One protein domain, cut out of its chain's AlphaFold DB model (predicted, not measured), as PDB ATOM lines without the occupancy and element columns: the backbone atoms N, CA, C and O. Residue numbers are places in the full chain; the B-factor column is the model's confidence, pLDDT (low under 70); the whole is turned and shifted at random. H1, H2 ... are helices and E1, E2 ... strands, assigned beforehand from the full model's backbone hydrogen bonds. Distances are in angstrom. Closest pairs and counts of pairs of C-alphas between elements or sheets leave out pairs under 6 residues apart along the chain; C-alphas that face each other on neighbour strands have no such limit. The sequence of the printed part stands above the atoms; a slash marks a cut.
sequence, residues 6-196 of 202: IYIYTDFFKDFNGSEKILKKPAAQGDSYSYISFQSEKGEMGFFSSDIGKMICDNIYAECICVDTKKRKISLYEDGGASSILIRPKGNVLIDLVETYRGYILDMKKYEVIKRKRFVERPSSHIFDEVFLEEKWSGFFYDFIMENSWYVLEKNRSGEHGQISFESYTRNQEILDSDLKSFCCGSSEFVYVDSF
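What this domain is: This is residues 6 to 196 of the 202 residues of an uncharacterized protein of Pseudomonas sp. DMKU_BBB3-04 (UniProt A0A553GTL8). A twisted sheet of eight strands curls round helix H6, with H2 packed on one end of H6 on that face and H3 and H5 over the other: three layers, helices on both faces of a sheet. From the E4 end of the sheet H3 reaches out as a long arm and residues 115 to 126 fold back towards H4; residues 113 to 118 stick out, and this arm makes the length. The printed part has 191 residues with six named helices and eight named strands, E1 H1 E2 H2 E3 E4 E5 H3 H4 H5 E6 E7 H6 E8, class mixed. The mixed sheet runs E4 E3 E5 E6 E7 E2 E1 E8. The whole is compact, with a radius of gyration of the C-alphas of 18.0 A, yet elongated, spanning 62 by 36 by 30 A.

How they stand to each other: Start at edge strand E4, residues 73 to 75, in a hairpin with E3, residues 65 to 68; N 66 and O 75 are 2.7 A apart, within hydrogen-bond range, as are the pairs that follow. E5, residues 85 to 89, is antiparallel to E3, with N 65 and O 87 at 2.8 A. E6, residues 149 to 155, is antiparallel to E5, with N 86 and O 153 at 2.8 A. E7, residues 166 to 170, makes a hairpin with E6, with N 154 and O 167 at 2.7 A. E2, residues 32 to 39, is antiparallel to E7, with N 34 and O 168 at 3.0 A. E1, residues 6 to 12, is antiparallel to E2, with N 9 and O 35 at 3.0 A. Edge strand E8, residues 188 to 193, is parallel to E1, with N 8 and O 191 at 2.9 A. H6, residues 173 to 184, is on the sheet; E7, H6, E8 form a split strand-helix-strand unit, its strands running the same way with E2 and E1 between them, and its crossover is right-handed. H2, residues 51 to 62, touches H6 at residues 180 to 184 alone, the closest C-alphas being Ile 56 and Phe 183, 5.5 A. H3, residues 93 to 114, is on the sheet at a height of 10.9 A; its C-alpha closest to E4 is Val 98, 7.0 A from that of Ile 74. H5, residues 139 to 147, stands up from the sheet over E6. H4, residues 127 to 132, only grazes it, and H1, residues 20 to 23, is not on it. Every O i to N i+4 pair is within range in H2, H3, H5 and H6; H4 has 0 of 2, but 3 of 3 O i to N i+3 pairs, and H1 is too short.

Where its parts are: Find C-alpha 6 at (-36.606, -51.458, 44.398), where E1 begins its 19.8 A; E2 covers 23.0 A. From C-alpha 93 at (-24.820, -37.689, 19.871) H3 runs 31.4 A. H6 covers 16.9 A, and E8 ends at C-alpha 193, (-39.170, -43.217, 50.221).

The domain as a whole: The C-alphas farthest apart, those of Lys 42 and Arg 118, are 62.5 A apart. The printed part has no cut; the links E2 to H2 and H3 to H4 are long. Mean pLDDT of the printed part is 87.2, and 15 residues are under 70: 17 to 21, 78 to 82, 134 to 136, 157 and 159.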
ATOM      1  N   ILE A   6     -37.476 -52.558  44.800       94.00
ATOM      2  CA  ILE A   6     -36.606 -51.458  44.398       94.00
ATOM      3  C   ILE A   6     -36.974 -50.247  45.233       94.00
ATOM      4  O   ILE A   6     -38.073 -49.709  45.118       94.00
ATOM      5  N   TYR A   7     -36.038 -49.827  46.070       93.81
ATOM      6  CA  TYR A   7     -36.153 -48.627  46.876       93.81
ATOM      7  C   TYR A   7     -35.670 -47.427  46.074       93.81
ATOM      8  O   TYR A   7     -34.560 -47.454  45.540       93.81
ATOM      9  N   ILE A   8     -36.494 -46.380  46.017       93.69
ATOM     10  CA  ILE A   8     -36.174 -45.129  45.328       93.69
ATOM     11  C   ILE A   8     -36.387 -43.962  46.288       93.69
ATOM     12  O   ILE A   8     -37.500 -43.716  46.748       93.69
ATOM     13  N   TYR A   9     -35.316 -43.233  46.582       91.75
ATOM     14  CA  TYR A   9     -35.386 -41.897  47.173       91.75
ATOM     15  C   TYR A   9     -35.161 -40.877  46.062       91.75
ATOM     16  O   TYR A   9     -34.234 -41.064  45.282       91.75
ATOM     17  N   THR A  10     -35.949 -39.807  46.011       91.31
ATOM     18  CA  THR A  10     -35.803 -38.736  45.017       91.31
ATOM     19  C   THR A  10     -35.890 -37.381  45.700       91.31
ATOM     20  O   THR A  10     -36.729 -37.183  46.576       91.31
ATOM     21  N   ASP A  11     -35.057 -36.443  45.262       89.69
ATOM     22  CA  ASP A  11     -35.086 -35.050  45.698       89.69
ATOM     23  C   ASP A  11     -34.603 -34.109  44.587       89.69
ATOM     24  O   ASP A  11     -34.016 -34.540  43.589       89.69
ATOM     25  N   PHE A  12     -34.808 -32.807  44.752       87.06
ATOM     26  CA  PHE A  12     -34.127 -31.814  43.927       87.06
ATOM     27  C   PHE A  12     -32.713 -31.582  44.443       87.06
ATOM     28  O   PHE A  12     -32.476 -31.509  45.649       87.06
ATOM     29  N   PHE A  13     -31.762 -31.365  43.536       82.62
ATOM     30  CA  PHE A  13     -30.370 -31.094  43.913       82.62
ATOM     31  C   PHE A  13     -30.206 -29.906  44.868       82.62
ATOM     32  O   PHE A  13     -29.303 -29.908  45.698       82.62
ATOM     33  N   LYS A  14     -31.073 -28.890  44.757       79.00
ATOM     34  CA  LYS A  14     -31.058 -27.707  45.633       79.00
ATOM     35  C   LYS A  14     -31.497 -28.011  47.076       79.00
ATOM     36  O   LYS A  14     -31.108 -27.280  47.980       79.00
ATOM     37  N   ASP A  15     -32.326 -29.037  47.256       78.31
ATOM     38  CA  ASP A  15     -32.967 -29.396  48.525       78.31
ATOM     39  C   ASP A  15     -32.273 -30.611  49.180       78.31
ATOM     40  O   ASP A  15     -32.391 -30.836  50.387       78.31
ATOM     41  N   PHE A  16     -31.474 -31.346  48.398       74.81
ATOM     42  CA  PHE A  16     -30.705 -32.497  48.843       74.81
ATOM     43  C   PHE A  16     -29.657 -32.126  49.904       74.81
ATOM     44  O   PHE A  16     -28.681 -31.428  49.635       74.81
ATOM     45  N   ASN A  17     -29.805 -32.683  51.107       65.69
ATOM     46  CA  ASN A  17     -28.855 -32.543  52.215       65.69
ATOM     47  C   ASN A  17     -28.081 -33.852  52.444       65.69
ATOM     48  O   ASN A  17     -28.291 -34.539  53.444       65.69
ATOM     49  N   GLY A  18     -27.207 -34.216  51.501       67.19
ATOM     50  CA  GLY A  18     -26.392 -35.434  51.585       67.19
ATOM     51  C   GLY A  18     -24.902 -35.207  51.331       67.19
ATOM     52  O   GLY A  18     -24.313 -34.253  51.836       67.19
ATOM     53  N   SER A  19     -24.250 -36.122  50.606       67.44
ATOM     54  CA  SER A  19     -22.785 -36.131  50.508       67.44
ATOM     55  C   SER A  19     -22.223 -34.871  49.827       67.44
ATOM     56  O   SER A  19     -22.729 -34.417  48.798       67.44
ATOM     57  N   GLU A  20     -21.106 -34.339  50.346       69.50
ATOM     58  CA  GLU A  20     -20.398 -33.205  49.723       69.50
ATOM     59  C   GLU A  20     -20.040 -33.464  48.253       69.50
ATOM     60  O   GLU A  20     -19.912 -32.527  47.468       69.50
ATOM     61  N   LYS A  21     -19.835 -34.731  47.877       69.75
ATOM     62  CA  LYS A  21     -19.510 -35.130  46.505       69.75
ATOM     63  C   LYS A  21     -20.654 -34.786  45.548       69.75
ATOM     64  O   LYS A  21     -20.393 -34.232  44.482       69.75
ATOM     65  N   ILE A  22     -21.895 -35.080  45.935       71.50
ATOM     66  CA  ILE A  22     -23.087 -34.767  45.135       71.50
ATOM     67  C   ILE A  22     -23.294 -33.251  45.091       71.50
ATOM     68  O   ILE A  22     -23.471 -32.693  44.013       71.50
ATOM     69  N   LEU A  23     -23.145 -32.566  46.230       74.06
ATOM     70  CA  LEU A  23     -23.258 -31.102  46.321       74.06
ATOM     71  C   LEU A  23     -22.201 -30.343  45.498       74.06
ATOM     72  O   LEU A  23     -22.373 -29.168  45.187       74.06
ATOM     73  N   LYS A  24     -21.087 -30.995  45.147       78.25
ATOM     74  CA  LYS A  24     -20.025 -30.429  44.302       78.25
ATOM     75  C   LYS A  24     -20.310 -30.549  42.804       78.25
ATOM     76  O   LYS A  24     -19.555 -29.958  42.026       78.25
ATOM     77  N   LYS A  25     -21.340 -31.297  42.388       80.06
ATOM     78  CA  LYS A  25     -21.759 -31.366  40.982       80.06
ATOM     79  C   LYS A  25     -22.353 -30.014  40.563       80.06
ATOM     80  O   LYS A  25     -23.094 -29.419  41.342       80.06
ATOM     81  N   PRO A  26     -22.069 -29.523  39.346       85.88
ATOM     82  CA  PRO A  26     -22.620 -28.263  38.847       85.88
ATOM     83  C   PRO A  26     -24.075 -28.437  38.363       85.88
ATOM     84  O   PRO A  26     -24.422 -28.012  37.267       85.88
ATOM     85  N   ALA A  27     -24.907 -29.102  39.167       85.25
ATOM     86  CA  ALA A  27     -26.300 -29.375  38.851       85.25
ATOM     87  C   ALA A  27     -27.144 -28.099  38.903       85.25
ATOM     88  O   ALA A  27     -26.940 -27.225  39.753       85.25
ATOM     89  N   ALA A  28     -28.119 -27.996  38.003       84.94
ATOM     90  CA  ALA A  28     -29.091 -26.918  38.056       84.94
ATOM     91  C   ALA A  28     -30.072 -27.148  39.216       84.94
ATOM     92  O   ALA A  28     -30.339 -28.276  39.619       84.94
ATOM     93  N   GLN A  29     -30.681 -26.073  39.725       81.69
ATOM     94  CA  GLN A  29     -31.649 -26.168  40.829       81.69
ATOM     95  C   GLN A  29     -32.871 -27.049  40.513       81.69
ATOM     96  O   GLN A  29     -33.514 -27.541  41.436       81.69
ATOM     97  N   GLY A  30     -33.213 -27.195  39.229       84.69
ATOM     98  CA  GLY A  30     -34.319 -28.033  38.762       84.69
ATOM     99  C   GLY A  30     -33.926 -29.475  38.440       84.69
ATOM    100  O   GLY A  30     -34.808 -30.261  38.110       84.69
ATOM    101  N   ASP A  31     -32.640 -29.823  38.519       89.44
ATOM    102  CA  ASP A  31     -32.201 -31.198  38.313       89.44
ATOM    103  C   ASP A  31     -32.623 -32.054  39.517       89.44
ATOM    104  O   ASP A  31     -32.585 -31.615  40.675       89.44
ATOM    105  N   SER A  32     -33.008 -33.295  39.241       91.44
ATOM    106  CA  SER A  32     -33.369 -34.292  40.242       91.44
ATOM    107  C   SER A  32     -32.186 -35.199  40.554       91.44
ATOM    108  O   SER A  32     -31.448 -35.639  39.666       91.44
ATOM    109  N   TYR A  33     -32.049 -35.497  41.837       90.50
ATOM    110  CA  TYR A  33     -31.205 -36.544  42.376       90.50
ATOM    111  C   TYR A  33     -32.094 -37.706  42.811       90.50
ATOM    112  O   TYR A  33     -33.112 -37.482  43.461       90.50
ATOM    113  N   SER A  34     -31.684 -38.939  42.519       91.31
ATOM    114  CA  SER A  34     -32.307 -40.108  43.143       91.31
ATOM    115  C   SER A  34     -31.278 -41.113  43.634       91.31
ATOM    116  O   SER A  34     -30.159 -41.186  43.132       91.31
ATOM    117  N   TYR A  35     -31.669 -41.899  44.626       90.94
ATOM    118  CA  TYR A  35     -30.938 -43.065  45.081       90.94
ATOM    119  C   TYR A  35     -31.766 -44.312  44.837       90.94
ATOM    120  O   TYR A  35     -32.937 -44.351  45.209       90.94
ATOM    121  N   ILE A  36     -31.146 -45.328  44.246       92.88
ATOM    122  CA  ILE A  36     -31.801 -46.562  43.834       92.88
ATOM    123  C   ILE A  36     -31.067 -47.734  44.477       92.88
ATOM    124  O   ILE A  36     -29.866 -47.923  44.266       92.88
ATOM    125  N   SER A  37     -31.794 -48.553  45.230       93.31
ATOM    126  CA  SER A  37     -31.291 -49.822  45.759       93.31
ATOM    127  C   SER A  37     -32.291 -50.948  45.519       93.31
ATOM    128  O   SER A  37     -33.481 -50.715  45.326       93.31
ATOM    129  N   PHE A  38     -31.791 -52.177  45.515       93.19
ATOM    130  CA  PHE A  38     -32.565 -53.391  45.315       93.19
ATOM    131  C   PHE A  38     -32.509 -54.252  46.576       93.19
ATOM    132  O   PHE A  38     -31.464 -54.346  47.214       93.19
ATOM    133  N   GLN A  39     -33.615 -54.912  46.902       93.19
ATOM    134  CA  GLN A  39     -33.704 -55.933  47.936       93.19
ATOM    135  C   GLN A  39     -34.259 -57.216  47.317       93.19
ATOM    136  O   GLN A  39     -35.311 -57.193  46.674       93.19
ATOM    137  N   SER A  40     -33.573 -58.341  47.516       93.25
ATOM    138  CA  SER A  40     -34.055 -59.641  47.046       93.25
ATOM    139  C   SER A  40     -35.266 -60.117  47.848       93.25
ATOM    140  O   SER A  40     -35.549 -59.632  48.941       93.25
ATOM    141  N   GLU A  41     -35.951 -61.143  47.344       91.56
ATOM    142  CA  GLU A  41     -37.036 -61.827  48.068       91.56
ATOM    143  C   GLU A  41     -36.587 -62.380  49.434       91.56
ATOM    144  O   GLU A  41     -37.401 -62.571  50.331       91.56
ATOM    145  N   LYS A  42     -35.279 -62.620  49.608       91.00
ATOM    146  CA  LYS A  42     -34.675 -63.082  50.866       91.00
ATOM    147  C   LYS A  42     -34.322 -61.942  51.823       91.00
ATOM    148  O   LYS A  42     -33.818 -62.205  52.911       91.00
ATOM    149  N   GLY A  43     -34.555 -60.693  51.423       89.94
ATOM    150  CA  GLY A  43     -34.211 -59.501  52.192       89.94
ATOM    151  C   GLY A  43     -32.776 -58.998  51.998       89.94
ATOM    152  O   GLY A  43     -32.422 -58.004  52.625       89.94
ATOM    153  N   GLU A  44     -31.971 -59.634  51.141       91.12
ATOM    154  CA  GLU A  44     -30.565 -59.268  50.903       91.12
ATOM    155  C   GLU A  44     -30.460 -58.024  50.010       91.12
ATOM    156  O   GLU A  44     -31.131 -57.937  48.973       91.12
ATOM    157  N   MET A  45     -29.592 -57.082  50.378       90.69
ATOM    158  CA  MET A  45     -29.480 -55.793  49.698       90.69
ATOM    159  C   MET A  45     -28.516 -55.826  48.504       90.69
ATOM    160  O   MET A  45     -27.520 -56.547  48.468       90.69
ATOM    161  N   GLY A  46     -28.796 -54.975  47.519       89.06
ATOM    162  CA  GLY A  46     -27.984 -54.773  46.325       89.06
ATOM    163  C   GLY A  46     -28.428 -55.619  45.139       89.06
ATOM    164  O   GLY A  46     -28.859 -56.757  45.276       89.06
ATOM    165  N   PHE A  47     -28.287 -55.081  43.930       89.56
ATOM    166  CA  PHE A  47     -28.775 -55.742  42.717       89.56
ATOM    167  C   PHE A  47     -28.096 -57.092  42.457       89.56
ATOM    168  O   PHE A  47     -28.676 -57.970  41.834       89.56
ATOM    169  N   PHE A  48     -26.878 -57.309  42.951       88.31
ATOM    170  CA  PHE A  48     -26.178 -58.579  42.733       88.31
ATOM    171  C   PHE A  48     -26.553 -59.680  43.736       88.31
ATOM    172  O   PHE A  48     -26.041 -60.796  43.612       88.31
ATOM    173  N   SER A  49     -27.465 -59.409  44.677       89.25
ATOM    174  CA  SER A  49     -27.933 -60.386  45.669       89.25
ATOM    175  C   SER A  49     -28.835 -61.479  45.083       89.25
ATOM    176  O   SER A  49     -28.980 -62.547  45.668       89.25
ATOM    177  N   SER A  50     -29.420 -61.266  43.901       91.06
ATOM    178  CA  SER A  50     -30.299 -62.249  43.255       91.06
ATOM    179  C   SER A  50     -30.184 -62.225  41.736       91.06
ATOM    180  O   SER A  50     -29.683 -61.262  41.156       91.06
ATOM    181  N   ASP A  51     -30.677 -63.274  41.077       91.00
ATOM    182  CA  ASP A  51     -30.682 -63.350  39.613       91.00
ATOM    183  C   ASP A  51     -31.611 -62.303  38.981       91.00
ATOM    184  O   ASP A  51     -31.275 -61.738  37.944       91.00
ATOM    185  N   ILE A  52     -32.728 -61.967  39.643       91.44
ATOM    186  CA  ILE A  52     -33.625 -60.879  39.220       91.44
ATOM    187  C   ILE A  52     -32.888 -59.539  39.269       91.44
ATOM    188  O   ILE A  52     -32.906 -58.786  38.299       91.44
ATOM    189  N   GLY A  53     -32.204 -59.249  40.378       90.88
ATOM    190  CA  GLY A  53     -31.440 -58.012  40.510       90.88
ATOM    191  C   GLY A  53     -30.311 -57.914  39.473       90.88
ATOM    192  O   GLY A  53     -30.137 -56.858  38.863       90.88
ATOM    193  N   LYS A  54     -29.601 -59.018  39.198       90.19
ATOM    194  CA  LYS A  54     -28.569 -59.072  38.147       90.19
ATOM    195  C   LYS A  54     -29.159 -58.815  36.770       90.19
ATOM    196  O   LYS A  54     -28.645 -57.960  36.064       90.19
ATOM    197  N   MET A  55     -30.270 -59.470  36.434       90.75
ATOM    198  CA  MET A  55     -30.985 -59.248  35.176       90.75
ATOM    199  C   MET A  55     -31.395 -57.777  35.011       90.75
ATOM    200  O   MET A  55     -31.217 -57.206  33.938       90.75
ATOM    201  N   ILE A  56     -31.907 -57.139  36.069       91.50
ATOM    202  CA  ILE A  56     -32.254 -55.710  36.034       91.50
ATOM    203  C   ILE A  56     -31.003 -54.863  35.788       91.50
ATOM    204  O   ILE A  56     -31.032 -53.969  34.944       91.50
ATOM    205  N   CYS A  57     -29.894 -55.147  36.475       90.06
ATOM    206  CA  CYS A  57     -28.624 -54.480  36.197       90.06
ATOM    207  C   CYS A  57     -28.175 -54.678  34.750       90.06
ATOM    208  O   CYS A  57     -27.831 -53.697  34.103       90.06
ATOM    209  N   ASP A  58     -28.204 -55.895  34.222       89.69
ATOM    210  CA  ASP A  58     -27.767 -56.173  32.854       89.69
ATOM    211  C   ASP A  58     -28.610 -55.392  31.833       89.69
ATOM    212  O   ASP A  58     -28.052 -54.818  30.897       89.69
ATOM    213  N   ASN A  59     -29.921 -55.263  32.066       91.50
ATOM    214  CA  ASN A  59     -30.809 -54.422  31.259       91.50
ATOM    215  C   ASN A  59     -30.435 -52.930  31.336       91.50
ATOM    216  O   ASN A  59     -30.389 -52.255  30.309       91.50
ATOM    217  N   ILE A  60     -30.113 -52.414  32.529       91.62
ATOM    218  CA  ILE A  60     -29.631 -51.030  32.687       91.62
ATOM    219  C   ILE A  60     -28.325 -50.829  31.904       91.62
ATOM    220  O   ILE A  60     -28.175 -49.837  31.189       91.62
ATOM    221  N   TYR A  61     -27.375 -51.760  32.024       90.75
ATOM    222  CA  TYR A  61     -26.077 -51.682  31.346       90.75
ATOM    223  C   TYR A  61     -26.225 -51.767  29.823       90.75
ATOM    224  O   TYR A  61     -25.513 -51.058  29.115       90.75
ATOM    225  N   ALA A  62     -27.154 -52.584  29.316       91.00
ATOM    226  CA  ALA A  62     -27.438 -52.732  27.886       91.00
ATOM    227  C   ALA A  62     -27.897 -51.429  27.220       91.00
ATOM    228  O   ALA A  62     -27.610 -51.194  26.049       91.00
ATOM    229  N   GLU A  63     -28.574 -50.562  27.971       92.50
ATOM    230  CA  GLU A  63     -29.122 -49.302  27.463       92.50
ATOM    231  C   GLU A  63     -28.209 -48.090  27.709       92.50
ATOM    232  O   GLU A  63     -28.541 -46.975  27.286       92.50
ATOM    233  N   CYS A  64     -27.071 -48.273  28.388       93.44
ATOM    234  CA  CYS A  64     -26.217 -47.181  28.847       93.44
ATOM    235  C   CYS A  64     -24.797 -47.236  28.283       93.44
ATOM    236  O   CYS A  64     -24.139 -48.272  28.231       93.44
ATOM    237  N   ILE A  65     -24.247 -46.053  28.012       93.81
ATOM    238  CA  ILE A  65     -22.806 -45.882  27.853       93.81
ATOM    239  C   ILE A  65     -22.148 -46.144  29.209       93.81
ATOM    240  O   ILE A  65     -22.444 -45.493  30.209       93.81
ATOM    241  N   CYS A  66     -21.231 -47.097  29.220       92.00
ATOM    242  CA  CYS A  66     -20.511 -47.604  30.372       92.00
ATOM    243  C   CYS A  66     -19.146 -46.921  30.507       92.00
ATOM    244  O   CYS A  66     -18.316 -47.010  29.594       92.00
ATOM    245  N   VAL A  67     -18.896 -46.274  31.648       90.44
ATOM    246  CA  VAL A  67     -17.630 -45.602  31.970       90.44
ATOM    247  C   VAL A  67     -16.989 -46.243  33.205       90.44
ATOM    248  O   VAL A  67     -17.497 -46.151  34.329       90.44
ATOM    249  N   ASP A  68     -15.820 -46.844  33.000       88.00
ATOM    250  CA  ASP A  68     -14.933 -47.342  34.054       88.00
ATOM    251  C   ASP A  68     -13.861 -46.276  34.320       88.00
ATOM    252  O   ASP A  68     -12.906 -46.122  33.545       88.00
ATOM    253  N   THR A  69     -14.016 -45.511  35.408       83.50
ATOM    254  CA  THR A  69     -13.070 -44.434  35.738       83.50
ATOM    255  C   THR A  69     -11.702 -44.966  36.147       83.50
ATOM    256  O   THR A  69     -10.691 -44.328  35.854       83.50
ATOM    257  N   LYS A  70     -11.634 -46.170  36.734       82.38
ATOM    258  CA  LYS A  70     -10.372 -46.790  37.169       82.38
ATOM    259  C   LYS A  70      -9.533 -47.225  35.977       82.38
ATOM    260  O   LYS A  70      -8.329 -46.981  35.945       82.38
ATOM    261  N   LYS A  71     -10.159 -47.862  34.986       84.00
ATOM    262  CA  LYS A  71      -9.485 -48.291  33.749       84.00
ATOM    263  C   LYS A  71      -9.425 -47.197  32.689       84.00
ATOM    264  O   LYS A  71      -8.829 -47.422  31.637       84.00
ATOM    265  N   ARG A  72     -10.035 -46.037  32.953       84.38
ATOM    266  CA  ARG A  72     -10.205 -44.936  31.999       84.38
ATOM    267  C   ARG A  72     -10.787 -45.418  30.669       84.38
ATOM    268  O   ARG A  72     -10.245 -45.144  29.597       84.38
ATOM    269  N   LYS A  73     -11.859 -46.208  30.748       86.31
ATOM    270  CA  LYS A  73     -12.486 -46.869  29.598       86.31
ATOM    271  C   LYS A  73     -13.925 -46.394  29.433       86.31
ATOM    272  O   LYS A  73     -14.643 -46.253  30.417       86.31
ATOM    273  N   ILE A  74     -14.328 -46.193  28.178       89.62
ATOM    274  CA  ILE A  74     -15.715 -45.938  27.779       89.62
ATOM    275  C   ILE A  74     -16.140 -46.999  26.767       89.62
ATOM    276  O   ILE A  74     -15.384 -47.338  25.850       89.62
ATOM    277  N   SER A  75     -17.342 -47.530  26.930       87.44
ATOM    278  CA  SER A  75     -17.922 -48.561  26.067       87.44
ATOM    279  C   SER A  75     -19.438 -48.421  25.998       87.44
ATOM    280  O   SER A  75     -20.030 -47.787  26.858       87.44
ATOM    281  N   LEU A  76     -20.065 -48.988  24.969       84.69
ATOM    282  CA  LEU A  76     -21.526 -48.951  24.814       84.69
ATOM    283  C   LEU A  76     -22.228 -50.058  25.616       84.69
ATOM    284  O   LEU A  76     -23.433 -50.007  25.781       84.69
ATOM    285  N   TYR A  77     -21.464 -51.050  26.076       78.25
ATOM    286  CA  TYR A  77     -21.918 -52.148  26.918       78.25
ATOM    287  C   TYR A  77     -20.703 -52.798  27.589       78.25
ATOM    288  O   TYR A  77     -19.645 -52.918  26.958       78.25
ATOM    289  N   GLU A  78     -20.856 -53.242  28.833       65.44
ATOM    290  CA  GLU A  78     -19.948 -54.189  29.483       65.44
ATOM    291  C   GLU A  78     -20.763 -55.258  30.211       65.44
ATOM    292  O   GLU A  78     -21.711 -54.924  30.920       65.44
ATOM    293  N   ASP A  79     -20.337 -56.519  30.102       54.75
ATOM    294  CA  ASP A  79     -20.803 -57.574  31.002       54.75
ATOM    295  C   ASP A  79     -20.368 -57.232  32.437       54.75
ATOM    296  O   ASP A  79     -19.174 -57.213  32.751       54.75
ATOM    297  N   GLY A  80     -21.338 -56.989  33.319       54.03
ATOM    298  CA  GLY A  80     -21.174 -57.112  34.766       54.03
ATOM    299  C   GLY A  80     -20.320 -56.051  35.477       54.03
ATOM    300  O   GLY A  80     -19.124 -56.224  35.711       54.03
ATOM    301  N   GLY A  81     -20.982 -55.019  36.009       58.78
ATOM    302  CA  GLY A  81     -20.651 -54.406  37.310       58.78
ATOM    303  C   GLY A  81     -19.362 -53.575  37.437       58.78
ATOM    304  O   GLY A  81     -19.114 -53.022  38.519       58.78
ATOM    305  N   ALA A  82     -18.535 -53.501  36.391       62.97
ATOM    306  CA  ALA A  82     -17.246 -52.803  36.396       62.97
ATOM    307  C   ALA A  82     -17.378 -51.281  36.211       62.97
ATOM    308  O   ALA A  82     -16.562 -50.526  36.743       62.97
ATOM    309  N   SER A  83     -18.426 -50.838  35.517       75.31
ATOM    310  CA  SER A  83     -18.712 -49.426  35.278       75.31
ATOM    311  C   SER A  83     -18.997 -48.684  36.579       75.31
ATOM    312  O   SER A  83     -19.845 -49.067  37.386       75.31
ATOM    313  N   SER A  84     -18.287 -47.580  36.771       84.19
ATOM    314  CA  SER A  84     -18.534 -46.644  37.868       84.19
ATOM    315  C   SER A  84     -19.624 -45.635  37.531       84.19
ATOM    316  O   SER A  84     -20.281 -45.141  38.443       84.19
ATOM    317  N   ILE A  85     -19.786 -45.316  36.245       90.25
ATOM    318  CA  ILE A  85     -20.756 -44.342  35.743       90.25
ATOM    319  C   ILE A  85     -21.436 -44.952  34.515       90.25
ATOM    320  O   ILE A  85     -20.772 -45.532  33.654       90.25
ATOM    321  N   LEU A  86     -22.753 -44.825  34.450       93.25
ATOM    322  CA  LEU A  86     -23.605 -45.235  33.345       93.25
ATOM    323  C   LEU A  86     -24.322 -43.991  32.830       93.25
ATOM    324  O   LEU A  86     -24.862 -43.216  33.615       93.25
ATOM    325  N   ILE A  87     -24.318 -43.780  31.521       94.56
ATOM    326  CA  ILE A  87     -24.970 -42.628  30.898       94.56
ATOM    327  C   ILE A  87     -25.999 -43.167  29.922       94.56
ATOM    328  O   ILE A  87     -25.626 -43.773  28.919       94.56
ATOM    329  N   ARG A  88     -27.284 -42.940  30.198       96.06
ATOM    330  CA  ARG A  88     -28.372 -43.315  29.294       96.06
ATOM    331  C   ARG A  88     -28.455 -42.274  28.176       96.06
ATOM    332  O   ARG A  88     -28.915 -41.163  28.446       96.06
ATOM    333  N   PRO A  89     -28.005 -42.565  26.944       95.75
ATOM    334  CA  PRO A  89     -27.941 -41.551  25.902       95.75
ATOM    335  C   PRO A  89     -29.342 -41.139  25.438       95.75
ATOM    336  O   PRO A  89     -30.261 -41.952  25.344       95.75
ATOM    337  N   LYS A  90     -29.486 -39.856  25.108       95.06
ATOM    338  CA  LYS A  90     -30.653 -39.300  24.428       95.06
ATOM    339  C   LYS A  90     -30.298 -39.111  22.957       95.06
ATOM    340  O   LYS A  90     -29.598 -38.171  22.587       95.06
ATOM    341  N   GLY A  91     -30.780 -40.018  22.111       92.94
ATOM    342  CA  GLY A  91     -30.385 -40.062  20.702       92.94
ATOM    343  C   GLY A  91     -28.933 -40.516  20.516       92.94
ATOM    344  O   GLY A  91     -28.373 -41.194  21.374       92.94
ATOM    345  N   ASN A  92     -28.323 -40.144  19.387       93.31
ATOM    346  CA  ASN A  92     -27.047 -40.728  18.955       93.31
ATOM    347  C   ASN A  92     -25.808 -39.877  19.263       93.31
ATOM    348  O   ASN A  92     -24.703 -40.388  19.146       93.31
ATOM    349  N   VAL A  93     -25.957 -38.621  19.707       95.00
ATOM    350  CA  VAL A  93     -24.820 -37.689  19.871       95.00
ATOM    351  C   VAL A  93     -23.721 -38.270  20.763       95.00
ATOM    352  O   VAL A  93     -22.554 -38.281  20.379       95.00
ATOM    353  N   LEU A  94     -24.079 -38.794  21.941       93.62
ATOM    354  CA  LEU A  94     -23.094 -39.407  22.837       93.62
ATOM    355  C   LEU A  94     -22.543 -40.728  22.291       93.62
ATOM    356  O   LEU A  94     -21.380 -41.030  22.526       93.62
ATOM    357  N   ILE A  95     -23.350 -41.507  21.566       93.25
ATOM    358  CA  ILE A  95     -22.926 -42.786  20.977       93.25
ATOM    359  C   ILE A  95     -21.868 -42.533  19.897       93.25
ATOM    360  O   ILE A  95     -20.788 -43.122  19.944       93.25
ATOM    361  N   ASP A  96     -22.132 -41.596  18.988       92.62
ATOM    362  CA  ASP A  96     -21.197 -41.189  17.937       92.62
ATOM    363  C   ASP A  96     -19.889 -40.668  18.548       92.62
ATOM    364  O   ASP A  96     -18.790 -41.012  18.108       92.62
ATOM    365  N   LEU A  97     -19.999 -39.905  19.637       92.62
ATOM    366  CA  LEU A  97     -18.863 -39.378  20.385       92.62
ATOM    367  C   LEU A  97     -18.034 -40.481  21.078       92.62
ATOM    368  O   LEU A  97     -16.824 -40.333  21.273       92.62
ATOM    369  N   VAL A  98     -18.648 -41.605  21.464       91.94
ATOM    370  CA  VAL A  98     -17.915 -42.770  21.994       91.94
ATOM    371  C   VAL A  98     -17.073 -43.406  20.889       91.94
ATOM    372  O   VAL A  98     -15.927 -43.789  21.139       91.94
ATOM    373  N   GLU A  99     -17.588 -43.479  19.662       89.69
ATOM    374  CA  GLU A  99     -16.821 -43.992  18.523       89.69
ATOM    375  C   GLU A  99     -15.650 -43.066  18.161       89.69
ATOM    376  O   GLU A  99     -14.525 -43.543  17.967       89.69
ATOM    377  N   THR A 100     -15.848 -41.742  18.170       91.94
ATOM    378  CA  THR A 100     -14.736 -40.793  17.965       91.94
ATOM    379  C   THR A 100     -13.691 -40.902  19.072       91.94
ATOM    380  O   THR A 100     -12.489 -40.851  18.793       91.94
ATOM    381  N   TYR A 101     -14.114 -41.139  20.318       91.44
ATOM    382  CA  TYR A 101     -13.199 -41.339  21.440       91.44
ATOM    383  C   TYR A 101     -12.324 -42.581  21.274       91.44
ATOM    384  O   TYR A 101     -11.130 -42.549  21.573       91.44
ATOM    385  N   ARG A 102     -12.871 -43.680  20.744       89.19
ATOM    386  CA  ARG A 102     -12.075 -44.882  20.443       89.19
ATOM    387  C   ARG A 102     -10.976 -44.584  19.426       89.19
ATOM    388  O   ARG A 102      -9.842 -45.027  19.617       89.19
ATOM    389  N   GLY A 103     -11.289 -43.799  18.394       89.94
ATOM    390  CA  GLY A 103     -10.302 -43.286  17.438       89.94
ATOM    391  C   GLY A 103      -9.218 -42.451  18.122       89.94
ATOM    392  O   GLY A 103      -8.030 -42.746  17.977       89.94
ATOM    393  N   TYR A 104      -9.622 -41.498  18.964       91.56
ATOM    394  CA  TYR A 104      -8.709 -40.671  19.760       91.56
ATOM    395  C   TYR A 104      -7.745 -41.507  20.618       91.56
ATOM    396  O   TYR A 104      -6.537 -41.260  20.612       91.56
ATOM    397  N   ILE A 105      -8.230 -42.548  21.301       90.38
ATOM    398  CA  ILE A 105      -7.382 -43.444  22.102       90.38
ATOM    399  C   ILE A 105      -6.333 -44.157  21.239       90.38
ATOM    400  O   ILE A 105      -5.185 -44.320  21.666       90.38
ATOM    401  N   LEU A 106      -6.691 -44.587  20.028       91.38
ATOM    402  CA  LEU A 106      -5.735 -45.198  19.101       91.38
ATOM    403  C   LEU A 106      -4.679 -44.193  18.640       91.38
ATOM    404  O   LEU A 106      -3.494 -44.530  18.600       91.38
ATOM    405  N   ASP A 107      -5.079 -42.964  18.338       92.88
ATOM    406  CA  ASP A 107      -4.153 -41.921  17.906       92.88
ATOM    407  C   ASP A 107      -3.224 -41.474  19.035       92.88
ATOM    408  O   ASP A 107      -2.022 -41.324  18.811       92.88
ATOM    409  N   MET A 108      -3.718 -41.400  20.272       92.81
ATOM    410  CA  MET A 108      -2.887 -41.196  21.460       92.81
ATOM    411  C   MET A 108      -1.859 -42.318  21.637       92.81
ATOM    412  O   MET A 108      -0.681 -42.043  21.876       92.81
ATOM    413  N   LYS A 109      -2.245 -43.588  21.447       92.81
ATOM    414  CA  LYS A 109      -1.296 -44.718  21.484       92.81
ATOM    415  C   LYS A 109      -0.226 -44.605  20.394       92.81
ATOM    416  O   LYS A 109       0.950 -44.834  20.672       92.81
ATOM    417  N   LYS A 110      -0.602 -44.230  19.164       94.31
ATOM    418  CA  LYS A 110       0.358 -43.996  18.067       94.31
ATOM    419  C   LYS A 110       1.310 -42.850  18.408       94.31
ATOM    420  O   LYS A 110       2.522 -43.001  18.244       94.31
ATOM    421  N   TYR A 111       0.781 -41.738  18.915       95.38
ATOM    422  CA  TYR A 111       1.557 -40.584  19.359       95.38
ATOM    423  C   TYR A 111       2.608 -40.981  20.407       95.38
ATOM    424  O   TYR A 111       3.789 -40.680  20.226       95.38
ATOM    425  N   GLU A 112       2.220 -41.739  21.438       95.06
ATOM    426  CA  GLU A 112       3.122 -42.202  22.507       95.06
ATOM    427  C   GLU A 112       4.308 -43.040  22.003       95.06
ATOM    428  O   GLU A 112       5.391 -43.014  22.600       95.06
ATOM    429  N   VAL A 113       4.128 -43.768  20.899       95.81
ATOM    430  CA  VAL A 113       5.190 -44.554  20.256       95.81
ATOM    431  C   VAL A 113       6.060 -43.677  19.354       95.81
ATOM    432  O   VAL A 113       7.289 -43.759  19.414       95.81
ATOM    433  N   ILE A 114       5.447 -42.834  18.518       95.19
ATOM    434  CA  ILE A 114       6.154 -42.042  17.498       95.19
ATOM    435  C   ILE A 114       6.972 -40.915  18.132       95.19
ATOM    436  O   ILE A 114       8.107 -40.692  17.703       95.19
ATOM    437  N   LYS A 115       6.454 -40.258  19.179       95.69
ATOM    438  CA  LYS A 115       7.121 -39.126  19.850       95.69
ATOM    439  C   LYS A 115       8.503 -39.469  20.409       95.69
ATOM    440  O   LYS A 115       9.332 -38.589  20.598       95.69
ATOM    441  N   ARG A 116       8.770 -40.758  20.648       94.81
ATOM    442  CA  ARG A 116      10.072 -41.270  21.110       94.81
ATOM    443  C   ARG A 116      11.145 -41.249  20.020       94.81
ATOM    444  O   ARG A 116      12.322 -41.367  20.335       94.81
ATOM    445  N   LYS A 117      10.744 -41.172  18.747       95.81
ATOM    446  CA  LYS A 117      11.636 -41.275  17.579       95.81
ATOM    447  C   LYS A 117      11.747 -39.973  16.793       95.81
ATOM    448  O   LYS A 117      12.761 -39.749  16.144       95.81
ATOM    449  N   ARG A 118      10.698 -39.150  16.797       94.19
ATOM    450  CA  ARG A 118      10.658 -37.864  16.092       94.19
ATOM    451  C   ARG A 118       9.609 -36.948  16.698       94.19
ATOM    452  O   ARG A 118       8.686 -37.418  17.359       94.19
ATOM    453  N   PHE A 119       9.718 -35.659  16.392       93.88
ATOM    454  CA  PHE A 119       8.643 -34.719  16.672       93.88
ATOM    455  C   PHE A 119       7.366 -35.131  15.924       93.88
ATOM    456  O   PHE A 119       7.399 -35.476  14.741       93.88
ATOM    457  N   VAL A 120       6.252 -35.118  16.643       95.06
ATOM    458  CA  VAL A 120       4.898 -35.339  16.140       95.06
ATOM    459  C   VAL A 120       3.960 -34.531  17.029       95.06
ATOM    460  O   VAL A 120       4.207 -34.397  18.230       95.06
ATOM    461  N   GLU A 121       2.911 -33.971  16.444       93.56
ATOM    462  CA  GLU A 121       1.913 -33.216  17.190       93.56
ATOM    463  C   GLU A 121       1.076 -34.148  18.075       93.56
ATOM    464  O   GLU A 121       0.769 -35.284  17.699       93.56
ATOM    465  N   ARG A 122       0.744 -33.687  19.283       92.38
ATOM    466  CA  ARG A 122      -0.114 -34.439  20.199       92.38
ATOM    467  C   ARG A 122      -1.568 -34.319  19.733       92.38
ATOM    468  O   ARG A 122      -2.003 -33.194  19.508       92.38
ATOM    469  N   PRO A 123      -2.333 -35.423  19.656       91.75
ATOM    470  CA  PRO A 123      -3.767 -35.348  19.405       91.75
ATOM    471  C   PRO A 123      -4.470 -34.412  20.401       91.75
ATOM    472  O   PRO A 123      -4.211 -34.485  21.608       91.75
ATOM    473  N   SER A 124      -5.349 -33.545  19.894       89.31
ATOM    474  CA  SER A 124      -6.166 -32.630  20.702       89.31
ATOM    475  C   SER A 124      -6.996 -33.388  21.739       89.31
ATOM    476  O   SER A 124      -7.454 -34.494  21.463       89.31
ATOM    477  N   SER A 125      -7.193 -32.804  22.924       86.00
ATOM    478  CA  SER A 125      -7.992 -33.418  23.995       86.00
ATOM    479  C   SER A 125      -9.416 -33.710  23.536       86.00
ATOM    480  O   SER A 125     -10.030 -32.890  22.850       86.00
ATOM    481  N   HIS A 126      -9.949 -34.851  23.959       89.62
ATOM    482  CA  HIS A 126     -11.326 -35.224  23.673       89.62
ATOM    483  C   HIS A 126     -12.230 -34.815  24.838       89.62
ATOM    484  O   HIS A 126     -11.818 -34.888  25.990       89.62
ATOM    485  N   ILE A 127     -13.484 -34.439  24.571       86.31
ATOM    486  CA  ILE A 127     -14.430 -34.005  25.621       86.31
ATOM    487  C   ILE A 127     -14.621 -35.068  26.719       86.31
ATOM    488  O   ILE A 127     -14.689 -34.753  27.899       86.31
ATOM    489  N   PHE A 128     -14.609 -36.353  26.349       86.62
ATOM    490  CA  PHE A 128     -14.661 -37.460  27.307       86.62
ATOM    491  C   PHE A 128     -13.433 -37.582  28.218       86.62
ATOM    492  O   PHE A 128     -13.509 -38.302  29.206       86.62
ATOM    493  N   ASP A 129     -12.326 -36.881  27.968       84.62
ATOM    494  CA  ASP A 129     -11.234 -36.837  28.944       84.62
ATOM    495  C   ASP A 129     -11.692 -36.202  30.271       84.62
ATOM    496  O   ASP A 129     -11.179 -36.579  31.328       84.62
ATOM    497  N   GLU A 130     -12.701 -35.318  30.234       84.50
ATOM    498  CA  GLU A 130     -13.298 -34.703  31.425       84.50
ATOM    499  C   GLU A 130     -14.098 -35.692  32.283       84.50
ATOM    500  O   GLU A 130     -14.150 -35.526  33.502       84.50
ATOM    501  N   VAL A 131     -14.651 -36.768  31.702       81.88
ATOM    502  CA  VAL A 131     -15.432 -37.756  32.473       81.88
ATOM    503  C   VAL A 131     -14.582 -38.443  33.548       81.88
ATOM    504  O   VAL A 131     -15.104 -38.885  34.571       81.88
ATOM    505  N   PHE A 132     -13.264 -38.504  33.329       79.69
ATOM    506  CA  PHE A 132     -12.284 -39.130  34.217       79.69
ATOM    507  C   PHE A 132     -11.709 -38.182  35.272       79.69
ATOM    508  O   PHE A 132     -10.873 -38.600  36.073       79.69
ATOM    509  N   LEU A 133     -12.127 -36.917  35.282       71.00
ATOM    510  CA  LEU A 133     -11.783 -35.968  36.334       71.00
ATOM    511  C   LEU A 133     -12.726 -36.226  37.515       71.00
ATOM    512  O   LEU A 133     -13.734 -35.545  37.689       71.00
ATOM    513  N   GLU A 134     -12.409 -37.268  38.294       58.94
ATOM    514  CA  GLU A 134     -13.253 -37.823  39.369       58.94
ATOM    515  C   GLU A 134     -13.728 -36.785  40.411       58.94
ATOM    516  O   GLU A 134     -14.694 -37.041  41.127       58.94
ATOM    517  N   GLU A 135     -13.088 -35.613  40.496       60.41
ATOM    518  CA  GLU A 135     -13.343 -34.626  41.550       60.41
ATOM    519  C   GLU A 135     -14.324 -33.504  41.187       60.41
ATOM    520  O   GLU A 135     -14.890 -32.919  42.110       60.41
ATOM    521  N   LYS A 136     -14.548 -33.191  39.899       69.69
ATOM    522  CA  LYS A 136     -15.533 -32.183  39.449       69.69
ATOM    523  C   LYS A 136     -15.615 -32.138  37.926       69.69
ATOM    524  O   LYS A 136     -14.680 -31.699  37.260       69.69
ATOM    525  N   TRP A 137     -16.765 -32.521  37.385       83.25
ATOM    526  CA  TRP A 137     -17.110 -32.171  36.011       83.25
ATOM    527  C   TRP A 137     -17.213 -30.651  35.885       83.25
ATOM    528  O   TRP A 137     -17.739 -29.991  36.787       83.25
ATOM    529  N   SER A 138     -16.708 -30.094  34.783       85.62
ATOM    530  CA  SER A 138     -16.949 -28.687  34.475       85.62
ATOM    531  C   SER A 138     -18.450 -28.450  34.269       85.62
ATOM    532  O   SER A 138     -19.181 -29.370  33.900       85.62
ATOM    533  N   GLY A 139     -18.925 -27.220  34.499       87.50
ATOM    534  CA  GLY A 139     -20.327 -26.871  34.226       87.50
ATOM    535  C   GLY A 139     -20.699 -27.135  32.765       87.50
ATOM    536  O   GLY A 139     -21.709 -27.767  32.494       87.50
ATOM    537  N   PHE A 140     -19.801 -26.776  31.840       89.81
ATOM    538  CA  PHE A 140     -19.957 -27.059  30.413       89.81
ATOM    539  C   PHE A 140     -20.103 -28.559  30.121       89.81
ATOM    540  O   PHE A 140     -21.019 -28.957  29.405       89.81
ATOM    541  N   PHE A 141     -19.227 -29.400  30.681       90.69
ATOM    542  CA  PHE A 141     -19.304 -30.844  30.471       90.69
ATOM    543  C   PHE A 141     -20.570 -31.439  31.083       90.69
ATOM    544  O   PHE A 141     -21.226 -32.258  30.448       90.69
ATOM    545  N   TYR A 142     -20.939 -31.010  32.291       89.69
ATOM    546  CA  TYR A 142     -22.176 -31.449  32.927       89.69
ATOM    547  C   TYR A 142     -23.395 -31.091  32.076       89.69
ATOM    548  O   TYR A 142     -24.175 -31.982  31.756       89.69
ATOM    549  N   ASP A 143     -23.525 -29.837  31.640       91.69
ATOM    550  CA  ASP A 143     -24.632 -29.407  30.783       91.69
ATOM    551  C   ASP A 143     -24.676 -30.203  29.481       91.69
ATOM    552  O   ASP A 143     -25.728 -30.734  29.128       91.69
ATOM    553  N   PHE A 144     -23.528 -30.388  28.824       93.50
ATOM    554  CA  PHE A 144     -23.432 -31.206  27.620       93.50
ATOM    555  C   PHE A 144     -23.921 -32.644  27.855       93.50
ATOM    556  O   PHE A 144     -24.703 -33.169  27.057       93.50
ATOM    557  N   ILE A 145     -23.496 -33.290  28.947       93.50
ATOM    558  CA  ILE A 145     -23.953 -34.640  29.293       93.50
ATOM    559  C   ILE A 145     -25.457 -34.642  29.569       93.50
ATOM    560  O   ILE A 145     -26.164 -35.475  29.005       93.50
ATOM    561  N   MET A 146     -25.971 -33.715  30.375       93.00
ATOM    562  CA  MET A 146     -27.388 -33.675  30.753       93.00
ATOM    563  C   MET A 146     -28.319 -33.290  29.594       93.00
ATOM    564  O   MET A 146     -29.486 -33.672  29.593       93.00
ATOM    565  N   GLU A 147     -27.840 -32.554  28.591       94.50
ATOM    566  CA  GLU A 147     -28.597 -32.256  27.364       94.50
ATOM    567  C   GLU A 147     -28.701 -33.462  26.427       94.50
ATOM    568  O   GLU A 147     -29.716 -33.637  25.746       94.50
ATOM    569  N   ASN A 148     -27.663 -34.303  26.409       95.94
ATOM    570  CA  ASN A 148     -27.533 -35.439  25.497       95.94
ATOM    571  C   ASN A 148     -27.754 -36.798  26.182       95.94
ATOM    572  O   ASN A 148     -27.512 -37.845  25.579       95.94
ATOM    573  N   SER A 149     -28.243 -36.806  27.421       95.94
ATOM    574  CA  SER A 149     -28.622 -38.011  28.163       95.94
ATOM    575  C   SER A 149     -30.014 -37.868  28.768       95.94
ATOM    576  O   SER A 149     -30.528 -36.765  28.954       95.94
ATOM    577  N   TRP A 150     -30.653 -39.001  29.043       96.50
ATOM    578  CA  TRP A 150     -31.883 -39.033  29.830       96.50
ATOM    579  C   TRP A 150     -31.586 -38.996  31.324       96.50
ATOM    580  O   TRP A 150     -32.259 -38.301  32.083       96.50
ATOM    581  N   TYR A 151     -30.559 -39.728  31.740       95.62
ATOM    582  CA  TYR A 151     -30.056 -39.737  33.101       95.62
ATOM    583  C   TYR A 151     -28.625 -40.275  33.131       95.62
ATOM    584  O   TYR A 151     -28.161 -40.965  32.215       95.62
ATOM    585  N   VAL A 152     -27.945 -39.972  34.227       94.00
ATOM    586  CA  VAL A 152     -26.649 -40.540  34.591       94.00
ATOM    587  C   VAL A 152     -26.842 -41.343  35.867       94.00
ATOM    588  O   VAL A 152     -27.483 -40.851  36.790       94.00
ATOM    589  N   LEU A 153     -26.281 -42.548  35.932       92.81
ATOM    590  CA  LEU A 153     -26.191 -43.349  37.151       92.81
ATOM    591  C   LEU A 153     -24.724 -43.454  37.567       92.81
ATOM    592  O   LEU A 153     -23.882 -43.888  36.787       92.81
ATOM    593  N   GLU A 154     -24.403 -43.107  38.803       89.62
ATOM    594  CA  GLU A 154     -23.129 -43.421  39.435       89.62
ATOM    595  C   GLU A 154     -23.320 -44.579  40.407       89.62
ATOM    596  O   GLU A 154     -24.184 -44.555  41.282       89.62
ATOM    597  N   LYS A 155     -22.487 -45.609  40.279       87.62
ATOM    598  CA  LYS A 155     -22.475 -46.714  41.236       87.62
ATOM    599  C   LYS A 155     -22.014 -46.191  42.595       87.62
ATOM    600  O   LYS A 155     -20.898 -45.669  42.716       87.62
ATOM    601  N   ASN A 156     -22.833 -46.375  43.627       80.50
ATOM    602  CA  ASN A 156     -22.450 -46.021  44.985       80.50
ATOM    603  C   ASN A 156     -21.313 -46.957  45.455       80.50
ATOM    604  O   ASN A 156     -21.341 -48.176  45.255       80.50
ATOM    605  N   ARG A 157     -20.265 -46.355  46.030       67.12
ATOM    606  CA  ARG A 157     -19.039 -47.045  46.462       67.12
ATOM    607  C   ARG A 157     -19.015 -47.392  47.959       67.12
ATOM    608  O   ARG A 157     -18.126 -48.145  48.342       67.12
ATOM    609  N   SER A 158     -19.920 -46.855  48.785       70.25
ATOM    610  CA  SER A 158     -19.971 -47.153  50.226       70.25
ATOM    611  C   SER A 158     -20.446 -48.579  50.491       70.25
ATOM    612  O   SER A 158     -19.975 -49.210  51.429       70.25
ATOM    613  N   GLY A 159     -21.329 -49.104  49.632       68.62
ATOM    614  CA  GLY A 159     -21.907 -50.443  49.783       68.62
ATOM    615  C   GLY A 159     -22.915 -50.557  50.929       68.62
ATOM    616  O   GLY A 159     -23.450 -51.635  51.140       68.62
ATOM    617  N   GLU A 160     -23.209 -49.456  51.628       72.88
ATOM    618  CA  GLU A 160     -24.069 -49.420  52.823       72.88
ATOM    619  C   GLU A 160     -25.503 -49.896  52.551       72.88
ATOM    620  O   GLU A 160     -26.159 -50.413  53.445       72.88
ATOM    621  N   HIS A 161     -25.976 -49.756  51.312       75.00
ATOM    622  CA  HIS A 161     -27.301 -50.212  50.879       75.00
ATOM    623  C   HIS A 161     -27.202 -51.330  49.839       75.00
ATOM    624  O   HIS A 161     -28.003 -51.390  48.900       75.00
ATOM    625  N   GLY A 162     -26.188 -52.183  49.988       71.88
ATOM    626  CA  GLY A 162     -25.938 -53.347  49.154       71.88
ATOM    627  C   GLY A 162     -25.057 -53.074  47.938       71.88
ATOM    628  O   GLY A 162     -24.840 -51.941  47.493       71.88
ATOM    629  N   GLN A 163     -24.520 -54.153  47.367       76.00
ATOM    630  CA  GLN A 163     -23.674 -54.059  46.182       76.00
ATOM    631  C   GLN A 163     -24.459 -53.536  44.972       76.00
ATOM    632  O   GLN A 163     -25.475 -54.104  44.578       76.00
ATOM    633  N   ILE A 164     -23.909 -52.500  44.324       80.44
ATOM    634  CA  ILE A 164     -24.430 -51.913  43.075       80.44
ATOM    635  C   ILE A 164     -25.752 -51.156  43.286       80.44
ATOM    636  O   ILE A 164     -26.625 -51.151  42.433       80.44
ATOM    637  N   SER A 165     -25.899 -50.442  44.401       88.19
ATOM    638  CA  SER A 165     -26.843 -49.322  44.435       88.19
ATOM    639  C   SER A 165     -26.358 -48.164  43.549       88.19
ATOM    640  O   SER A 165     -25.160 -48.027  43.260       88.19
ATOM    641  N   PHE A 166     -27.295 -47.331  43.098       90.44
ATOM    642  CA  PHE A 166     -27.030 -46.234  42.171       90.44
ATOM    643  C   PHE A 166     -27.467 -44.893  42.748       90.44
ATOM    644  O   PHE A 166     -28.568 -44.749  43.272       90.44
ATOM    645  N   GLU A 167     -26.609 -43.898  42.589       89.81
ATOM    646  CA  GLU A 167     -26.959 -42.483  42.649       89.81
ATOM    647  C   GLU A 167     -27.302 -42.041  41.228       89.81
ATOM    648  O   GLU A 167     -26.556 -42.346  40.303       89.81
ATOM    649  N   SER A 168     -28.406 -41.334  41.017       91.75
ATOM    650  CA  SER A 168     -28.822 -40.892  39.689       91.75
ATOM    651  C   SER A 168     -28.987 -39.388  39.609       91.75
ATOM    652  O   SER A 168     -29.475 -38.771  40.555       91.75
ATOM    653  N   TYR A 169     -28.688 -38.831  38.441       89.88
ATOM    654  CA  TYR A 169     -28.883 -37.422  38.121       89.88
ATOM    655  C   TYR A 169     -29.693 -37.314  36.834       89.88
ATOM    656  O   TYR A 169     -29.369 -37.962  35.834       89.88
ATOM    657  N   THR A 170     -30.752 -36.510  36.844       92.75
ATOM    658  CA  THR A 170     -31.629 -36.354  35.679       92.75
ATOM    659  C   THR A 170     -32.338 -35.006  35.665       92.75
ATOM    660  O   THR A 170     -32.616 -34.419  36.705       92.75
ATOM    661  N   ARG A 171     -32.664 -34.524  34.463       92.38
ATOM    662  CA  ARG A 171     -33.588 -33.399  34.239       92.38
ATOM    663  C   ARG A 171     -35.046 -33.851  34.106       92.38
ATOM    664  O   ARG A 171     -35.934 -33.012  34.006       92.38
ATOM    665  N   ASN A 172     -35.294 -35.160  34.044       91.38
ATOM    666  CA  ASN A 172     -36.622 -35.744  33.914       91.38
ATOM    667  C   ASN A 172     -36.686 -37.112  34.620       91.38
ATOM    668  O   ASN A 172     -36.388 -38.152  34.026       91.38
ATOM    669  N   GLN A 173     -37.126 -37.097  35.878       91.56
ATOM    670  CA  GLN A 173     -37.268 -38.298  36.702       91.56
ATOM    671  C   GLN A 173     -38.267 -39.316  36.126       91.56
ATOM    672  O   GLN A 173     -38.088 -40.516  36.317       91.56
ATOM    673  N   GLU A 174     -39.280 -38.878  35.372       93.44
ATOM    674  CA  GLU A 174     -40.307 -39.774  34.823       93.44
ATOM    675  C   GLU A 174     -39.717 -40.804  33.852       93.44
ATOM    676  O   GLU A 174     -40.184 -41.941  33.785       93.44
ATOM    677  N   ILE A 175     -38.665 -40.427  33.119       94.19
ATOM    678  CA  ILE A 175     -38.002 -41.317  32.160       94.19
ATOM    679  C   ILE A 175     -37.191 -42.386  32.884       94.19
ATOM    680  O   ILE A 175     -37.263 -43.553  32.509       94.19
ATOM    681  N   LEU A 176     -36.472 -42.013  33.945       94.31
ATOM    682  CA  LEU A 176     -35.761 -42.972  34.790       94.31
ATOM    683  C   LEU A 176     -36.737 -43.979  35.413       94.31
ATOM    684  O   LEU A 176     -36.521 -45.185  35.333       94.31
ATOM    685  N   ASP A 177     -37.850 -43.495  35.961       93.12
ATOM    686  CA  ASP A 177     -38.890 -44.341  36.545       93.12
ATOM    687  C   ASP A 177     -39.523 -45.288  35.514       93.12
ATOM    688  O   ASP A 177     -39.784 -46.456  35.816       93.12
ATOM    689  N   SER A 178     -39.781 -44.794  34.302       94.56
ATOM    690  CA  SER A 178     -40.321 -45.592  33.197       94.56
ATOM    691  C   SER A 178     -39.348 -46.689  32.764       94.56
ATOM    692  O   SER A 178     -39.755 -47.845  32.621       94.56
ATOM    693  N   ASP A 179     -38.068 -46.352  32.592       94.69
ATOM    694  CA  ASP A 179     -37.015 -47.304  32.227       94.69
ATOM    695  C   ASP A 179     -36.860 -48.384  33.308       94.69
ATOM    696  O   ASP A 179     -36.922 -49.573  33.001       94.69
ATOM    697  N   LEU A 180     -36.768 -48.004  34.590       92.69
ATOM    698  CA  LEU A 180     -36.652 -48.967  35.693       92.69
ATOM    699  C   LEU A 180     -37.842 -49.933  35.742       92.69
ATOM    700  O   LEU A 180     -37.648 -51.142  35.885       92.69
ATOM    701  N   LYS A 181     -39.075 -49.428  35.598       92.69
ATOM    702  CA  LYS A 181     -40.286 -50.269  35.558       92.69
ATOM    703  C   LYS A 181     -40.250 -51.250  34.391       92.69
ATOM    704  O   LYS A 181     -40.595 -52.418  34.577       92.69
ATOM    705  N   SER A 182     -39.798 -50.789  33.224       92.81
ATOM    706  CA  SER A 182     -39.599 -51.630  32.041       92.81
ATOM    707  C   SER A 182     -38.588 -52.748  32.316       92.81
ATOM    708  O   SER A 182     -38.891 -53.915  32.086       92.81
ATOM    709  N   PHE A 183     -37.435 -52.429  32.912       90.75
ATOM    710  CA  PHE A 183     -36.376 -53.408  33.195       90.75
ATOM    711  C   PHE A 183     -36.769 -54.486  34.209       90.75
ATOM    712  O   PHE A 183     -36.202 -55.579  34.187       90.75
ATOM    713  N   CYS A 184     -37.730 -54.199  35.088       86.06
ATOM    714  CA  CYS A 184     -38.200 -55.148  36.097       86.06
ATOM    715  C   CYS A 184     -39.241 -56.138  35.570       86.06
ATOM    716  O   CYS A 184     -39.449 -57.176  36.200       86.06
ATOM    717  N   CYS A 185     -39.932 -55.829  34.467       79.00
ATOM    718  CA  CYS A 185     -41.000 -56.660  33.893       79.00
ATOM    719  C   CYS A 185     -42.064 -57.132  34.917       79.00
ATOM    720  O   CYS A 185     -42.613 -58.222  34.786       79.00
ATOM    721  N   GLY A 186     -42.340 -56.338  35.961       79.56
ATOM    722  CA  GLY A 186     -43.280 -56.694  37.037       79.56
ATOM    723  C   GLY A 186     -42.740 -57.653  38.110       79.56
ATOM    724  O   GLY A 186     -43.497 -58.048  38.991       79.56
ATOM    725  N   SER A 187     -41.451 -58.001  38.069       83.38
ATOM    726  CA  SER A 187     -40.803 -58.929  39.016       83.38
ATOM    727  C   SER A 187     -40.425 -58.287  40.354       83.38
ATOM    728  O   SER A 187     -39.984 -58.987  41.257       83.38
ATOM    729  N   SER A 188     -40.569 -56.965  40.478       89.31
ATOM    730  CA  SER A 188     -40.193 -56.212  41.675       89.31
ATOM    731  C   SER A 188     -41.247 -55.171  42.033       89.31
ATOM    732  O   SER A 188     -41.799 -54.498  41.161       89.31
ATOM    733  N   GLU A 189     -41.485 -55.005  43.329       93.31
ATOM    734  CA  GLU A 189     -42.254 -53.900  43.895       93.31
ATOM    735  C   GLU A 189     -41.394 -52.629  43.953       93.31
ATOM    736  O   GLU A 189     -40.229 -52.670  44.342       93.31
ATOM    737  N   PHE A 190     -41.968 -51.481  43.594       92.88
ATOM    738  CA  PHE A 190     -41.299 -50.184  43.702       92.88
ATOM    739  C   PHE A 190     -41.707 -49.493  45.001       92.88
ATOM    740  O   PHE A 190     -42.888 -49.221  45.218       92.88
ATOM    741  N   VAL A 191     -40.727 -49.179  45.844       94.19
ATOM    742  CA  VAL A 191     -40.920 -48.541  47.147       94.19
ATOM    743  C   VAL A 191     -40.275 -47.162  47.128       94.19
ATOM    744  O   VAL A 191     -39.060 -47.018  47.262       94.19
ATOM    745  N   TYR A 192     -41.101 -46.134  46.973       93.06
ATOM    746  CA  TYR A 192     -40.649 -44.749  47.032       93.06
ATOM    747  C   TYR A 192     -40.561 -44.289  48.488       93.06
ATOM    748  O   TYR A 192     -41.514 -44.451  49.257       93.06
ATOM    749  N   VAL A 193     -39.423 -43.717  48.868       91.19
ATOM    750  CA  VAL A 193     -39.170 -43.217  50.221       91.19
ATOM    751  C   VAL A 193     -38.872 -41.721  50.196       91.19
ATOM    752  O   VAL A 193     -38.241 -41.203  49.283       91.19
ATOM    753  N   ASP A 194     -39.315 -41.022  51.235       87.25
ATOM    754  CA  ASP A 194     -39.120 -39.579  51.442       87.25
ATOM    755  C   ASP A 194     -37.769 -39.241  52.105       87.25
ATOM    756  O   ASP A 194     -37.439 -38.074  52.297       87.25
ATOM    757  N   SER A 195     -36.990 -40.254  52.494       83.06
ATOM    758  CA  SER A 195     -35.695 -40.084  53.141       83.06
ATOM    759  C   SER A 195     -34.776 -41.258  52.842       83.06
ATOM    760  O   SER A 195     -35.170 -42.419  52.962       83.06
ATOM    761  N   PHE A 196     -33.516 -40.941  52.550       77.31
ATOM    762  CA  PHE A 196     -32.438 -41.911  52.379       77.31
ATOM    763  C   PHE A 196     -32.305 -42.882  53.568       77.31
ATOM    764  O   PHE A 196     -32.050 -44.065  53.377       77.31
TER     765      PHE A 196